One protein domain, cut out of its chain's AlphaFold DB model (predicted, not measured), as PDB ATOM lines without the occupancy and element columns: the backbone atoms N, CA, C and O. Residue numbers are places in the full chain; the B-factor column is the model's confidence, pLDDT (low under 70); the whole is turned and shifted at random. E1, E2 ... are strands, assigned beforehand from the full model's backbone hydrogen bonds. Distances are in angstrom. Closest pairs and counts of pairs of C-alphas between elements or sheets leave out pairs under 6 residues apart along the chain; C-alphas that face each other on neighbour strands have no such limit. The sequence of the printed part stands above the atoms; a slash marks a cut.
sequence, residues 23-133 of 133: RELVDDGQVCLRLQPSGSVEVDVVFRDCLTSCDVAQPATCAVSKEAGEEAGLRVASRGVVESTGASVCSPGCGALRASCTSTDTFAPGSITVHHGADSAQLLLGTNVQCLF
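Overview. This is residues 23 to 133 of the 133 residues of an uncharacterized protein of Myxococcales bacterium (UniProt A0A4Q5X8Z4). What shape do these atoms make? They make an elongated sandwich of two sheets face to face, their strands crossed at 33 degrees: E1, E4, E5, E7 and E8 in a twisted, branched sheet, and E6, E3, E2, E9 in that order in the other, with E4 and E6 coming together along one side. At one end of the long axis lies the long link of residues 84 to 95. What is it built of? The 111 printed residues hold no named helix and nine strands, E1 to E9 along the chain, class all strand; the first sheet is mixed, the second antiparallel. The whole is compact, with a radius of gyration of the C-alphas of 15.0 A, and spans 47 by 26 by 20 A.

Arrangement. What neighbours does E5, residues 73 to 83, have? E4, residues 60 to 67, is antiparallel to it in a hairpin, with N 61 and O 79 2.8 A apart. On the other side of E5 lie E1, residues 23 to 26, antiparallel, N 25 to O 80 2.8 A, and E7, residues 110 to 116, parallel at 36 degrees, N 76 to O 115 2.8 A. E7 forms a hairpin with E8, residues 119 to 125, N 114 to O 121 2.8 A. How does the second sheet run? E3, residues 41 to 50, forms a hairpin with E2, residues 30 to 35, N 32 to O 44 2.8 A, and is antiparallel to edge strand E6, residues 96 to 102, N 45 to O 99 2.8 A. Edge strand E9, residues 130 to 132, is antiparallel to E2, N 33 to O 130 2.8 A. Where do the sheets come near each other? The closest C-alphas of E4 and E6 are those of Thr 61 and Ala 99, 5.0 A apart; those of E3 and E5 are Val 45 and Ser 78, 7.1 A. E1 and E6 are apart.

Along the chain. Where are the anchor points? E1 begins at C-alpha 23, (45.045, -32.402, -18.808), and E9 ends at C-alpha 132, (42.144, -49.174, -34.272). Which strands are longest? From first to last C-alpha E5 measures 33.0 A, E3 25.8 A and E4 22.8 A.

Size, cuts and confidence. How large is it? The two C-alphas farthest apart, those of Glu 70 and Gly 86, are 47.7 A apart. Is it whole and confident? The printed part has no cut, and E5 to E6 is the long link. Mean pLDDT of the printed part is 88.9; residues 69 to 71 and 85 to 89 are under 70.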
ATOM      1  N   ARG A  23      45.395 -30.983 -18.756       85.81
ATOM      2  CA  ARG A  23      45.045 -32.402 -18.808       85.81
ATOM      3  C   ARG A  23      46.145 -33.161 -19.524       85.81
ATOM      4  O   ARG A  23      46.724 -32.676 -20.492       85.81
ATOM      5  N   GLU A  24      46.441 -34.341 -19.017       90.31
ATOM      6  CA  GLU A  24      47.412 -35.244 -19.609       90.31
ATOM      7  C   GLU A  24      46.680 -36.477 -20.124       90.31
ATOM      8  O   GLU A  24      45.839 -37.039 -19.425       90.31
ATOM      9  N   LEU A  25      46.992 -36.865 -21.353       91.12
ATOM     10  CA  LEU A  25      46.398 -37.992 -22.053       91.12
ATOM     11  C   LEU A  25      47.512 -39.010 -22.259       91.12
ATOM     12  O   LEU A  25      48.484 -38.717 -22.952       91.12
ATOM     13  N   VAL A  26      47.408 -40.171 -21.625       95.19
ATOM     14  CA  VAL A  26      48.419 -41.231 -21.711       95.19
ATOM     15  C   VAL A  26      47.759 -42.451 -22.306       95.19
ATOM     16  O   VAL A  26      46.728 -42.882 -21.798       95.19
ATOM     17  N   ASP A  27      48.351 -42.960 -23.382       94.31
ATOM     18  CA  ASP A  27      47.851 -44.110 -24.128       94.31
ATOM     19  C   ASP A  27      46.355 -44.007 -24.484       94.31
ATOM     20  O   ASP A  27      45.632 -44.995 -24.523       94.31
ATOM     21  N   ASP A  28      45.892 -42.778 -24.728       89.81
ATOM     22  CA  ASP A  28      44.534 -42.467 -25.167       89.81
ATOM     23  C   ASP A  28      44.538 -42.135 -26.656       89.81
ATOM     24  O   ASP A  28      45.504 -41.570 -27.188       89.81
ATOM     25  N   GLY A  29      43.440 -42.463 -27.328       92.06
ATOM     26  CA  GLY A  29      43.234 -42.112 -28.722       92.06
ATOM     27  C   GLY A  29      43.013 -43.296 -29.643       92.06
ATOM     28  O   GLY A  29      43.077 -44.456 -29.257       92.06
ATOM     29  N   GLN A  30      42.751 -42.954 -30.896       96.00
ATOM     30  CA  GLN A  30      42.758 -43.887 -32.006       96.00
ATOM     31  C   GLN A  30      44.176 -43.995 -32.563       96.00
ATOM     32  O   GLN A  30      44.839 -42.979 -32.785       96.00
ATOM     33  N   VAL A  31      44.623 -45.216 -32.842       97.31
ATOM     34  CA  VAL A  31      45.938 -45.490 -33.425       97.31
ATOM     35  C   VAL A  31      45.767 -45.889 -34.879       97.31
ATOM     36  O   VAL A  31      45.136 -46.899 -35.175       97.31
ATOM     37  N   CYS A  32      46.364 -45.126 -35.785       97.56
ATOM     38  CA  CYS A  32      46.417 -45.410 -37.210       97.56
ATOM     39  C   CYS A  32      47.824 -45.861 -37.601       97.56
ATOM     40  O   CYS A  32      48.795 -45.170 -37.317       97.56
ATOM     41  N   LEU A  33      47.938 -47.008 -38.271       97.31
ATOM     42  CA  LEU A  33      49.213 -47.617 -38.641       97.31
ATOM     43  C   LEU A  33      49.320 -47.818 -40.153       97.31
ATOM     44  O   LEU A  33      48.326 -48.112 -40.825       97.31
ATOM     45  N   ARG A  34      50.543 -47.724 -40.679       97.50
ATOM     46  CA  ARG A  34      50.884 -48.053 -42.068       97.50
ATOM     47  C   ARG A  34      52.286 -48.646 -42.163       97.50
ATOM     48  O   ARG A  34      53.247 -48.051 -41.686       97.50
ATOM     49  N   LEU A  35      52.422 -49.779 -42.848       97.38
ATOM     50  CA  LEU A  35      53.726 -50.347 -43.189       97.38
ATOM     51  C   LEU A  35      54.347 -49.586 -44.364       97.38
ATOM     52  O   LEU A  35      53.747 -49.483 -45.437       97.38
ATOM     53  N   GLN A  36      55.559 -49.078 -44.174       97.69
ATOM     54  CA  GLN A  36      56.338 -48.449 -45.233       97.69
ATOM     55  C   GLN A  36      57.134 -49.490 -46.040       97.69
ATOM     56  O   GLN A  36      57.427 -50.575 -45.534       97.69
ATOM     57  N   PRO A  37      57.560 -49.166 -47.279       94.75
ATOM     58  CA  PRO A  37      58.372 -50.070 -48.101       94.75
ATOM     59  C   PRO A  37      59.708 -50.488 -47.464       94.75
ATOM     60  O   PRO A  37      60.240 -51.543 -47.792       94.75
ATOM     61  N   SER A  38      60.245 -49.677 -46.549       95.25
ATOM     62  CA  SER A  38      61.434 -49.973 -45.737       95.25
ATOM     63  C   SER A  38      61.210 -51.077 -44.695       95.25
ATOM     64  O   SER A  38      62.171 -51.551 -44.093       95.25
ATOM     65  N   GLY A  39      59.955 -51.457 -44.437       94.06
ATOM     66  CA  GLY A  39      59.558 -52.332 -43.338       94.06
ATOM     67  C   GLY A  39      59.307 -51.597 -42.017       94.06
ATOM     68  O   GLY A  39      58.861 -52.230 -41.065       94.06
ATOM     69  N   SER A  40      59.562 -50.288 -41.928       96.19
ATOM     70  CA  SER A  40      59.183 -49.501 -40.748       96.19
ATOM     71  C   SER A  40      57.676 -49.247 -40.724       96.19
ATOM     72  O   SER A  40      57.044 -49.106 -41.771       96.19
ATOM     73  N   VAL A  41      57.098 -49.144 -39.534       97.06
ATOM     74  CA  VAL A  41      55.680 -48.843 -39.338       97.06
ATOM     75  C   VAL A  41      55.536 -47.386 -38.940       97.06
ATOM     76  O   VAL A  41      56.095 -46.947 -37.939       97.06
ATOM     77  N   GLU A  42      54.794 -46.636 -39.740       97.88
ATOM     78  CA  GLU A  42      54.357 -45.283 -39.418       97.88
ATOM     79  C   GLU A  42      53.096 -45.364 -38.567       97.88
ATOM     80  O   GLU A  42      52.174 -46.118 -38.894       97.88
ATOM     81  N   VAL A  43      53.075 -44.604 -37.478       97.81
ATOM     82  CA  VAL A  43      51.986 -44.572 -36.513       97.81
ATOM     83  C   VAL A  43      51.561 -43.133 -36.277       97.81
ATOM     84  O   VAL A  43      52.374 -42.284 -35.919       97.81
ATOM     85  N   ASP A  44      50.266 -42.893 -36.438       97.62
ATOM     86  CA  ASP A  44      49.577 -41.674 -36.041       97.62
ATOM     87  C   ASP A  44      48.636 -41.999 -34.881       97.62
ATOM     88  O   ASP A  44      47.759 -42.850 -35.009       97.62
ATOM     89  N   VAL A  45      48.773 -41.294 -33.763       97.06
ATOM     90  CA  VAL A  45      47.840 -41.368 -32.635       97.06
ATOM     91  C   VAL A  45      47.002 -40.104 -32.611       97.06
ATOM     92  O   VAL A  45      47.541 -39.002 -32.504       97.06
ATOM     93  N   VAL A  46      45.684 -40.259 -32.707       94.69
ATOM     94  CA  VAL A  46      44.709 -39.172 -32.617       94.69
ATOM     95  C   VAL A  46      44.024 -39.264 -31.262       94.69
ATOM     96  O   VAL A  46      43.191 -40.141 -31.043       94.69
ATOM     97  N   PHE A  47      44.384 -38.368 -30.350       92.12
ATOM     98  CA  PHE A  47      43.812 -38.342 -29.006       92.12
ATOM     99  C   PHE A  47      42.320 -37.984 -29.072       92.12
ATOM    100  O   PHE A  47      41.906 -37.196 -29.927       92.12
ATOM    101  N   ARG A  48      41.501 -38.560 -28.180       83.12
ATOM    102  CA  ARG A  48      40.035 -38.357 -28.202       83.12
ATOM    103  C   ARG A  48      39.620 -36.968 -27.724       83.12
ATOM    104  O   ARG A  48      38.504 -36.527 -27.989       83.12
ATOM    105  N   ASP A  49      40.513 -36.290 -27.016       81.56
ATOM    106  CA  ASP A  49      40.284 -34.948 -26.509       81.56
ATOM    107  C   ASP A  49      40.449 -33.900 -27.615       81.56
ATOM    108  O   ASP A  49      41.329 -33.973 -28.478       81.56
ATOM    109  N   CYS A  50      39.587 -32.896 -27.577       76.62
ATOM    110  CA  CYS A  50      39.576 -31.829 -28.562       76.62
ATOM    111  C   CYS A  50      40.389 -30.621 -28.092       76.62
ATOM    112  O   CYS A  50      40.514 -30.343 -26.897       76.62
ATOM    113  N   LEU A  51      40.899 -29.851 -29.051       81.75
ATOM    114  CA  LEU A  51      41.594 -28.604 -28.754       81.75
ATOM    115  C   LEU A  51      40.593 -27.474 -28.485       81.75
ATOM    116  O   LEU A  51      39.643 -27.270 -29.243       81.75
ATOM    117  N   THR A  52      40.825 -26.714 -27.414       78.62
ATOM    118  CA  THR A  52      40.026 -25.531 -27.033       78.62
ATOM    119  C   THR A  52      40.630 -24.218 -27.550       78.62
ATOM    120  O   THR A  52      40.119 -23.141 -27.251       78.62
ATOM    121  N   SER A  53      41.756 -24.289 -28.267       78.25
ATOM    122  CA  SER A  53      42.393 -23.177 -28.977       78.25
ATOM    123  C   SER A  53      43.328 -23.726 -30.058       78.25
ATOM    124  O   SER A  53      43.998 -24.735 -29.844       78.25
ATOM    125  N   CYS A  54      43.377 -23.050 -31.206       81.00
ATOM    126  CA  CYS A  54      44.312 -23.328 -32.300       81.00
ATOM    127  C   CYS A  54      45.645 -22.583 -32.121       81.00
ATOM    128  O   CYS A  54      46.631 -22.906 -32.778       81.00
ATOM    129  N   ASP A  55      45.658 -21.555 -31.271       82.19
ATOM    130  CA  ASP A  55      46.762 -20.599 -31.158       82.19
ATOM    131  C   ASP A  55      47.852 -21.087 -30.197       82.19
ATOM    132  O   ASP A  55      48.965 -20.562 -30.178       82.19
ATOM    133  N   VAL A  56      47.532 -22.102 -29.388       78.06
ATOM    134  CA  VAL A  56      48.452 -22.713 -28.432       78.06
ATOM    135  C   VAL A  56      48.848 -24.089 -28.940       78.06
ATOM    136  O   VAL A  56      48.035 -25.013 -28.961       78.06
ATOM    137  N   ALA A  57      50.117 -24.232 -29.317       81.06
ATOM    138  CA  ALA A  57      50.682 -25.528 -29.656       81.06
ATOM    139  C   ALA A  57      50.670 -26.440 -28.420       81.06
ATOM    140  O   ALA A  57      51.299 -26.142 -27.405       81.06
ATOM    141  N   GLN A  58      49.953 -27.554 -28.526       87.25
ATOM    142  CA  GLN A  58      49.849 -28.570 -27.485       87.25
ATOM    143  C   GLN A  58      50.846 -29.700 -27.779       87.25
ATOM    144  O   GLN A  58      50.874 -30.195 -28.911       87.25
ATOM    145  N   PRO A  59      51.694 -30.113 -26.822       91.06
ATOM    146  CA  PRO A  59      52.684 -31.144 -27.083       91.06
ATOM    147  C   PRO A  59      52.024 -32.528 -27.123       91.06
ATOM    148  O   PRO A  59      51.215 -32.879 -26.261       91.06
ATOM    149  N   ALA A  60      52.425 -33.332 -28.104       94.00
ATOM    150  CA  ALA A  60      52.038 -34.726 -28.224       94.00
ATOM    151  C   ALA A  60      53.210 -35.556 -28.748       94.00
ATOM    152  O   ALA A  60      53.926 -35.142 -29.659       94.00
ATOM    153  N   THR A  61      53.414 -36.727 -28.160       96.44
ATOM    154  CA  THR A  61      54.471 -37.662 -28.530       96.44
ATOM    155  C   THR A  61      53.921 -39.077 -28.613       96.44
ATOM    156  O   THR A  61      52.949 -39.431 -27.943       96.44
ATOM    157  N   CYS A  62      54.551 -39.896 -29.449       96.94
ATOM    158  CA  CYS A  62      54.337 -41.333 -29.449       96.94
ATOM    159  C   CYS A  62      55.656 -42.074 -29.648       96.94
ATOM    160  O   CYS A  62      56.629 -41.523 -30.168       96.94
ATOM    161  N   ALA A  63      55.683 -43.320 -29.196       96.25
ATOM    162  CA  ALA A  63      56.786 -44.244 -29.365       96.25
ATOM    163  C   ALA A  63      56.233 -45.604 -29.783       96.25
ATOM    164  O   ALA A  63      55.163 -46.016 -29.337       96.25
ATOM    165  N   VAL A  64      56.978 -46.297 -30.638       95.69
ATOM    166  CA  VAL A  64      56.606 -47.614 -31.151       95.69
ATOM    167  C   VAL A  64      57.752 -48.567 -30.890       95.69
ATOM    168  O   VAL A  64      58.893 -48.272 -31.243       95.69
ATOM    169  N   SER A  65      57.442 -49.715 -30.304       93.31
ATOM    170  CA  SER A  65      58.412 -50.771 -30.030       93.31
ATOM    171  C   SER A  65      57.860 -52.128 -30.430       93.31
ATOM    172  O   SER A  65      56.673 -52.407 -30.242       93.31
ATOM    173  N   LYS A  66      58.734 -52.991 -30.942       91.62
ATOM    174  CA  LYS A  66      58.406 -54.392 -31.183       91.62
ATOM    175  C   LYS A  66      58.352 -55.168 -29.869       91.62
ATOM    176  O   LYS A  66      59.262 -55.065 -29.050       91.62
ATOM    177  N   GLU A  67      57.321 -55.983 -29.694       88.94
ATOM    178  CA  GLU A  67      57.246 -56.930 -28.583       88.94
ATOM    179  C   GLU A  67      57.774 -58.299 -29.015       88.94
ATOM    180  O   GLU A  67      57.461 -58.801 -30.098       88.94
ATOM    181  N   ALA A  68      58.619 -58.887 -28.169       75.81
ATOM    182  CA  ALA A  68      59.174 -60.217 -28.365       75.81
ATOM    183  C   ALA A  68      58.438 -61.223 -27.470       75.81
ATOM    184  O   ALA A  68      58.251 -60.967 -26.283       75.81
ATOM    185  N   GLY A  69      58.054 -62.373 -28.026       66.19
ATOM    186  CA  GLY A  69      57.337 -63.427 -27.305       66.19
ATOM    187  C   GLY A  69      56.426 -64.241 -28.223       66.19
ATOM    188  O   GLY A  69      56.466 -64.072 -29.442       66.19
ATOM    189  N   GLU A  70      55.615 -65.126 -27.637       55.78
ATOM    190  CA  GLU A  70      54.603 -65.918 -28.363       55.78
ATOM    191  C   GLU A  70      53.527 -65.035 -29.019       55.78
ATOM    192  O   GLU A  70      53.022 -65.375 -30.086       55.78
ATOM    193  N   GLU A  71      53.257 -63.858 -28.450       62.41
ATOM    194  CA  GLU A  71      52.427 -62.805 -29.042       62.41
ATOM    195  C   GLU A  71      53.310 -61.699 -29.631       62.41
ATOM    196  O   GLU A  71      53.304 -60.558 -29.179       62.41
ATOM    197  N   ALA A  72      54.138 -62.043 -30.624       72.25
ATOM    198  CA  ALA A  72      54.931 -61.051 -31.343       72.25
ATOM    199  C   ALA A  72      54.014 -59.930 -31.876       72.25
ATOM    200  O   ALA A  72      53.121 -60.171 -32.693       72.25
ATOM    201  N   GLY A  73      54.237 -58.708 -31.396       89.31
ATOM    202  CA  GLY A  73      53.298 -57.602 -31.555       89.31
ATOM    203  C   GLY A  73      53.981 -56.245 -31.668       89.31
ATOM    204  O   GLY A  73      55.211 -56.128 -31.711       89.31
ATOM    205  N   LEU A  74      53.161 -55.209 -31.759       94.19
ATOM    206  CA  LEU A  74      53.585 -53.819 -31.839       94.19
ATOM    207  C   LEU A  74      52.965 -53.063 -30.669       94.19
ATOM    208  O   LEU A  74      51.746 -52.935 -30.583       94.19
ATOM    209  N   ARG A  75      53.807 -52.534 -29.782       95.44
ATOM    210  CA  ARG A  75      53.368 -51.664 -28.693       95.44
ATOM    211  C   ARG A  75      53.514 -50.211 -29.109       95.44
ATOM    212  O   ARG A  75      54.606 -49.776 -29.478       95.44
ATOM    213  N   VAL A  76      52.416 -49.475 -29.022       96.75
ATOM    214  CA  VAL A  76      52.361 -48.022 -29.169       96.75
ATOM    215  C   VAL A  76      52.187 -47.424 -27.783       96.75
ATOM    216  O   VAL A  76      51.263 -47.787 -27.061       96.75
ATOM    217  N   ALA A  77      53.075 -46.508 -27.420       96.44
ATOM    218  CA  ALA A  77      52.905 -45.642 -26.264       96.44
ATOM    219  C   ALA A  77      52.646 -44.218 -26.756       96.44
ATOM    220  O   ALA A  77      53.308 -43.762 -27.693       96.44
ATOM    221  N   SER A  78      51.710 -43.503 -26.142       96.81
ATOM    222  CA  SER A  78      51.405 -42.119 -26.509       96.81
ATOM    223  C   SER A  78      51.239 -41.224 -25.291       96.81
ATOM    224  O   SER A  78      50.809 -41.644 -24.219       96.81
ATOM    225  N   ARG A  79      51.600 -39.952 -25.459       96.50
ATOM    226  CA  ARG A  79      51.412 -38.923 -24.441       96.50
ATOM    227  C   ARG A  79      51.025 -37.608 -25.095       96.50
ATOM    228  O   ARG A  79      51.767 -37.087 -25.920       96.50
ATOM    229  N   GLY A  80      49.889 -37.058 -24.702       93.12
ATOM    230  CA  GLY A  80      49.411 -35.739 -25.089       93.12
ATOM    231  C   GLY A  80      49.229 -34.860 -23.859       93.12
ATOM    232  O   GLY A  80      48.935 -35.348 -22.769       93.12
ATOM    233  N   VAL A  81      49.405 -33.554 -24.016       90.75
ATOM    234  CA  VAL A  81      49.025 -32.577 -22.991       90.75
ATOM    235  C   VAL A  81      48.096 -31.568 -23.635       90.75
ATOM    236  O   VAL A  81      48.444 -31.003 -24.664       90.75
ATOM    237  N   VAL A  82      46.942 -31.336 -23.018       86.69
ATOM    238  CA  VAL A  82      45.981 -30.316 -23.438       86.69
ATOM    239  C   VAL A  82      45.842 -29.292 -22.322       86.69
ATOM    240  O   VAL A  82      45.373 -29.601 -21.226       86.69
ATOM    241  N   GLU A  83      46.241 -28.058 -22.597       81.88
ATOM    242  CA  GLU A  83      46.000 -26.907 -21.733       81.88
ATOM    243  C   GLU A  83      44.709 -26.202 -22.158       81.88
ATOM    244  O   GLU A  83      44.629 -25.627 -23.244       81.88
ATOM    245  N   SER A  84      43.690 -26.225 -21.295       70.50
ATOM    246  CA  SER A  84      42.490 -25.416 -21.499       70.50
ATOM    247  C   SER A  84      42.800 -23.947 -21.222       70.50
ATOM    248  O   SER A  84      43.399 -23.590 -20.207       70.50
ATOM    249  N   THR A  85      42.332 -23.078 -22.111       65.19
ATOM    250  CA  THR A  85      42.362 -21.619 -21.940       65.19
ATOM    251  C   THR A  85      41.205 -21.097 -21.078       65.19
ATOM    252  O   THR A  85      41.002 -19.890 -21.019       65.19
ATOM    253  N   GLY A  86      40.434 -21.983 -20.433       56.16
ATOM    254  CA  GLY A  86      39.209 -21.651 -19.691       56.16
ATOM    255  C   GLY A  86      37.925 -21.855 -20.507       56.16
ATOM    256  O   GLY A  86      36.831 -21.886 -19.949       56.16
ATOM    257  N   ALA A  87      38.039 -22.074 -21.822       58.19
ATOM    258  CA  ALA A  87      36.928 -22.537 -22.646       58.19
ATOM    259  C   ALA A  87      36.734 -24.049 -22.450       58.19
ATOM    260  O   ALA A  87      37.632 -24.847 -22.717       58.19
ATOM    261  N   SER A  88      35.550 -24.449 -21.990       58.50
ATOM    262  CA  SER A  88      35.159 -25.850 -21.771       58.50
ATOM    263  C   SER A  88      34.611 -26.543 -23.027       58.50
ATOM    264  O   SER A  88      34.171 -27.688 -22.956       58.50
ATOM    265  N   VAL A  89      34.633 -25.868 -24.182       69.88
ATOM    266  CA  VAL A  89      34.080 -26.363 -25.451       69.88
ATOM    267  C   VAL A  89      35.190 -26.478 -26.493       69.88
ATOM    268  O   VAL A  89      36.008 -25.569 -26.635       69.88
ATOM    269  N   CYS A  90      35.189 -27.585 -27.239       74.56
ATOM    270  CA  CYS A  90      36.058 -27.790 -28.395       74.56
ATOM    271  C   CYS A  90      35.959 -26.607 -29.359       74.56
ATOM    272  O   CYS A  90      34.858 -26.235 -29.775       74.56
ATOM    273  N   SER A  91      37.093 -26.041 -29.761       78.25
ATOM    274  CA  SER A  91      37.094 -25.010 -30.789       78.25
ATOM    275  C   SER A  91      36.750 -25.637 -32.143       78.25
ATOM    276  O   SER A  91      37.468 -26.532 -32.605       78.25
ATOM    277  N   PRO A  92      35.676 -25.185 -32.814       72.88
ATOM    278  CA  PRO A  92      35.345 -25.680 -34.139       72.88
ATOM    279  C   PRO A  92      36.490 -25.335 -35.099       72.88
ATOM    280  O   PRO A  92      36.852 -24.174 -35.255       72.88
ATOM    281  N   GLY A  93      37.076 -26.357 -35.724       72.88
ATOM    282  CA  GLY A  93      38.147 -26.197 -36.713       72.88
ATOM    283  C   GLY A  93      39.578 -26.353 -36.191       72.88
ATOM    284  O   GLY A  93      40.479 -26.447 -37.017       72.88
ATOM    285  N   CYS A  94      39.806 -26.474 -34.877       78.25
ATOM    286  CA  CYS A  94      41.160 -26.728 -34.352       78.25
ATOM    287  C   CYS A  94      41.609 -28.188 -34.471       78.25
ATOM    288  O   CYS A  94      42.777 -28.497 -34.254       78.25
ATOM    289  N   GLY A  95      40.703 -29.083 -34.869       78.44
ATOM    290  CA  GLY A  95      41.006 -30.498 -35.040       78.44
ATOM    291  C   GLY A  95      41.266 -31.212 -33.711       78.44
ATOM    292  O   GLY A  95      40.805 -30.787 -32.650       78.44
ATOM    293  N   ALA A  96      41.975 -32.332 -33.806       84.56
ATOM    294  CA  ALA A  96      42.345 -33.176 -32.677       84.56
ATOM    295  C   ALA A  96      43.847 -33.072 -32.403       84.56
ATOM    296  O   ALA A  96      44.642 -32.839 -33.319       84.56
ATOM    297  N   LEU A  97      44.235 -33.296 -31.148       90.25
ATOM    298  CA  LEU A  97      45.639 -33.468 -30.806       90.25
ATOM    299  C   LEU A  97      46.162 -34.750 -31.474       90.25
ATOM    300  O   LEU A  97      45.521 -35.801 -31.394       90.25
ATOM    301  N   ARG A  98      47.319 -34.669 -32.140       93.19
ATOM    302  CA  ARG A  98      47.924 -35.795 -32.860       93.19
ATOM    303  C   ARG A  98      49.400 -35.946 -32.511       93.19
ATOM    304  O   ARG A  98      50.121 -34.955 -32.471       93.19
ATOM    305  N   ALA A  99      49.841 -37.184 -32.322       96.06
ATOM    306  CA  ALA A  99      51.251 -37.557 -32.293       96.06
ATOM    307  C   ALA A  99      51.574 -38.470 -33.478       96.06
ATOM    308  O   ALA A  99      50.785 -39.360 -33.785       96.06
ATOM    309  N   SER A 100      52.738 -38.281 -34.097       97.12
ATOM    310  CA  SER A 100      53.215 -39.121 -35.202       97.12
ATOM    311  C   SER A 100      54.614 -39.642 -34.894       97.12
ATOM    312  O   SER A 100      55.481 -38.891 -34.442       97.12
ATOM    313  N   CYS A 101      54.844 -40.927 -35.135       97.44
ATOM    314  CA  CYS A 101      56.121 -41.591 -34.909       97.44
ATOM    315  C   CYS A 101      56.299 -42.748 -35.895       97.44
ATOM    316  O   CYS A 101      55.340 -43.274 -36.455       97.44
ATOM    317  N   THR A 102      57.548 -43.159 -36.094       97.12
ATOM    318  CA  THR A 102      57.897 -44.286 -36.964       97.12
ATOM    319  C   THR A 102      58.697 -45.294 -36.159       97.12
ATOM    320  O   THR A 102      59.571 -44.908 -35.381       97.12
ATOM    321  N   SER A 103      58.413 -46.583 -36.336       95.56
ATOM    322  CA  SER A 103      59.174 -47.640 -35.677       95.56
ATOM    323  C   SER A 103      60.634 -47.634 -36.127       95.56
ATOM    324  O   SER A 103      60.945 -47.435 -37.304       95.56
ATOM    325  N   THR A 104      61.538 -47.909 -35.193       93.62
ATOM    326  CA  THR A 104      62.953 -48.168 -35.499       93.62
ATOM    327  C   THR A 104      63.177 -49.597 -35.984       93.62
ATOM    328  O   THR A 104      64.106 -49.854 -36.745       93.62
ATOM    329  N   ASP A 105      62.318 -50.521 -35.555       92.94
ATOM    330  CA  ASP A 105      62.332 -51.916 -35.983       92.94
ATOM    331  C   ASP A 105      61.643 -52.108 -37.336       92.94
ATOM    332  O   ASP A 105      60.768 -51.329 -37.731       92.94
ATOM    333  N   THR A 106      62.002 -53.202 -38.010       92.69
ATOM    334  CA  THR A 106      61.342 -53.661 -39.232       92.69
ATOM    335  C   THR A 106      60.306 -54.747 -38.949       92.69
ATOM    336  O   THR A 106      60.493 -55.662 -38.132       92.69
ATOM    337  N   PHE A 107      59.195 -54.647 -39.672       91.75
ATOM    338  CA  PHE A 107      58.047 -55.533 -39.600       91.75
ATOM    339  C   PHE A 107      57.748 -56.104 -40.985       91.75
ATOM    340  O   PHE A 107      57.895 -55.434 -42.007       91.75
ATOM    341  N   ALA A 108      57.331 -57.367 -41.015       92.06
ATOM    342  CA  ALA A 108      56.806 -57.987 -42.221       92.06
ATOM    343  C   ALA A 108      55.303 -57.683 -42.344       92.06
ATOM    344  O   ALA A 108      54.631 -57.535 -41.320       92.06
ATOM    345  N   PRO A 109      54.752 -57.619 -43.568       93.81
ATOM    346  CA  PRO A 109      53.306 -57.603 -43.741       93.81
ATOM    347  C   PRO A 109      52.700 -58.899 -43.187       93.81
ATOM    348  O   PRO A 109      53.274 -59.977 -43.354       93.81
ATOM    349  N   GLY A 110      51.539 -58.809 -42.544       93.12
ATOM    350  CA  GLY A 110      50.905 -59.963 -41.909       93.12
ATOM    351  C   GLY A 110      50.066 -59.605 -40.691       93.12
ATOM    352  O   GLY A 110      49.931 -58.438 -40.335       93.12
ATOM    353  N   SER A 111      49.468 -60.622 -40.072       92.94
ATOM    354  CA  SER A 111      48.691 -60.437 -38.845       92.94
ATOM    355  C   SER A 111      49.623 -60.112 -37.679       92.94
ATOM    356  O   SER A 111      50.575 -60.854 -37.441       92.94
ATOM    357  N   ILE A 112      49.346 -59.024 -36.965       93.00
ATOM    358  CA  ILE A 112      50.046 -58.632 -35.738       93.00
ATOM    359  C   ILE A 112      49.034 -58.227 -34.669       93.00
ATOM    360  O   ILE A 112      47.943 -57.749 -34.989       93.00
ATOM    361  N   THR A 113      49.413 -58.369 -33.404       95.00
ATOM    362  CA  THR A 113      48.687 -57.744 -32.294       95.00
ATOM    363  C   THR A 113      49.268 -56.358 -32.039       95.00
ATOM    364  O   THR A 113      50.485 -56.199 -31.940       95.00
ATOM    365  N   VAL A 114      48.408 -55.346 -31.967       95.69
ATOM    366  CA  VAL A 114      48.773 -53.981 -31.579       95.69
ATOM    367  C   VAL A 114      48.304 -53.739 -30.161       95.69
ATOM    368  O   VAL A 114      47.133 -53.970 -29.871       95.69
ATOM    369  N   HIS A 115      49.197 -53.239 -29.314       95.62
ATOM    370  CA  HIS A 115      48.903 -52.836 -27.945       95.62
ATOM    371  C   HIS A 115      49.020 -51.318 -27.816       95.62
ATOM    372  O   HIS A 115      50.037 -50.743 -28.210       95.62
ATOM    373  N   HIS A 116      48.011 -50.676 -27.234       95.38
ATOM    374  CA  HIS A 116      48.011 -49.250 -26.904       95.38
ATOM    375  C   HIS A 116      47.423 -49.086 -25.503       95.38
ATOM    376  O   HIS A 116      46.246 -49.344 -25.272       95.38
ATOM    377  N   GLY A 117      48.281 -48.779 -24.528       90.12
ATOM    378  CA  GLY A 117      47.894 -48.797 -23.117       90.12
ATOM    379  C   GLY A 117      47.426 -50.184 -22.665       90.12
ATOM    380  O   GLY A 117      48.185 -51.157 -22.729       90.12
ATOM    381  N   ALA A 118      46.182 -50.256 -22.186       91.12
ATOM    382  CA  ALA A 118      45.525 -51.500 -21.779       91.12
ATOM    383  C   ALA A 118      44.761 -52.186 -22.925       91.12
ATOM    384  O   ALA A 118      44.360 -53.342 -22.776       91.12
ATOM    385  N   ASP A 119      44.565 -51.493 -24.047       94.38
ATOM    386  CA  ASP A 119      43.825 -52.012 -25.184       94.38
ATOM    387  C   ASP A 119      44.744 -52.811 -26.115       94.38
ATOM    388  O   ASP A 119      45.935 -52.524 -26.284       94.38
ATOM    389  N   SER A 120      44.172 -53.840 -26.738       94.44
ATOM    390  CA  SER A 120      44.861 -54.631 -27.751       94.44
ATOM    391  C   SER A 120      43.913 -55.064 -28.854       94.44
ATOM    392  O   SER A 120      42.781 -55.461 -28.575       94.44
ATOM    393  N   ALA A 121      44.377 -55.032 -30.098       94.69
ATOM    394  CA  ALA A 121      43.602 -55.472 -31.250       94.69
ATOM    395  C   ALA A 121      44.497 -56.157 -32.283       94.69
ATOM    396  O   ALA A 121      45.659 -55.792 -32.465       94.69
ATOM    397  N   GLN A 122      43.944 -57.148 -32.980       94.19
ATOM    398  CA  GLN A 122      44.628 -57.798 -34.090       94.19
ATOM    399  C   GLN A 122      44.379 -57.025 -35.388       94.19
ATOM    400  O   GLN A 122      43.259 -56.600 -35.669       94.19
ATOM    401  N   LEU A 123      45.432 -56.864 -36.184       94.06
ATOM    402  CA  LEU A 123      45.432 -56.096 -37.425       94.06
ATOM    403  C   LEU A 123      46.207 -56.853 -38.501       94.06
ATOM    404  O   LEU A 123      47.218 -57.490 -38.216       94.06
ATOM    405  N   LEU A 124      45.781 -56.715 -39.755       93.62
ATOM    406  CA  LEU A 124      46.569 -57.154 -40.900       93.62
ATOM    407  C   LEU A 124      47.514 -56.027 -41.336       93.62
ATOM    408  O   LEU A 124      47.141 -55.183 -42.148       93.62
ATOM    409  N   LEU A 125      48.733 -55.992 -40.802       94.31
ATOM    410  CA  LEU A 125      49.719 -54.967 -41.130       94.31
ATOM    411  C   LEU A 125      50.065 -55.001 -42.624       94.31
ATOM    412  O   LEU A 125      50.483 -56.023 -43.172       94.31
ATOM    413  N   GLY A 126      49.908 -53.852 -43.276       95.25
ATOM    414  CA  GLY A 126      50.162 -53.669 -44.698       95.25
ATOM    415  C   GLY A 126      50.335 -52.196 -45.053       95.25
ATOM    416  O   GLY A 126      50.419 -51.336 -44.179       95.25
ATOM    417  N   THR A 127      50.395 -51.897 -46.348       96.19
ATOM    418  CA  THR A 127      50.697 -50.546 -46.860       96.19
ATOM    419  C   THR A 127      49.515 -49.577 -46.809       96.19
ATOM    420  O   THR A 127      49.691 -48.381 -47.036       96.19
ATOM    421  N   ASN A 128      48.308 -50.075 -46.536       96.06
ATOM    422  CA  ASN A 128      47.124 -49.246 -46.340       96.06
ATOM    423  C   ASN A 128      47.048 -48.779 -44.888       96.06
ATOM    424  O   ASN A 128      47.336 -49.556 -43.977       96.06
ATOM    425  N   VAL A 129      46.611 -47.535 -44.687       97.00
ATOM    426  CA  VAL A 129      46.346 -47.004 -43.347       97.00
ATOM    427  C   VAL A 129      45.185 -47.773 -42.727       97.00
ATOM    428  O   VAL A 129      44.125 -47.899 -43.339       97.00
ATOM    429  N   GLN A 130      45.389 -48.269 -41.512       96.56
ATOM    430  CA  GLN A 130      44.359 -48.922 -40.709       96.56
ATOM    431  C   GLN A 130      44.346 -48.311 -39.320       96.56
ATOM    432  O   GLN A 130      45.402 -48.168 -38.711       96.56
ATOM    433  N   CYS A 131      43.156 -47.960 -38.841       95.81
ATOM    434  CA  CYS A 131      42.972 -47.344 -37.536       95.81
ATOM    435  C   CYS A 131      42.228 -48.292 -36.595       95.81
ATOM    436  O   CYS A 131      41.289 -48.973 -37.010       95.81
ATOM    437  N   LEU A 132      42.668 -48.332 -35.342       94.31
ATOM    438  CA  LEU A 132      42.144 -49.174 -34.272       94.31
ATOM    439  C   LEU A 132      41.898 -48.314 -33.031       94.31
ATOM    440  O   LEU A 132      42.588 -47.307 -32.843       94.31
ATOM    441  N   PHE A 133      40.979 -48.790 -32.186       90.00
ATOM    442  CA  PHE A 133      40.512 -48.146 -30.952       90.00
ATOM    443  C   PHE A 133      39.675 -46.868 -31.165       90.00
ATOM    444  O   PHE A 133      39.793 -46.186 -32.215       90.00
TER     445      PHE A 133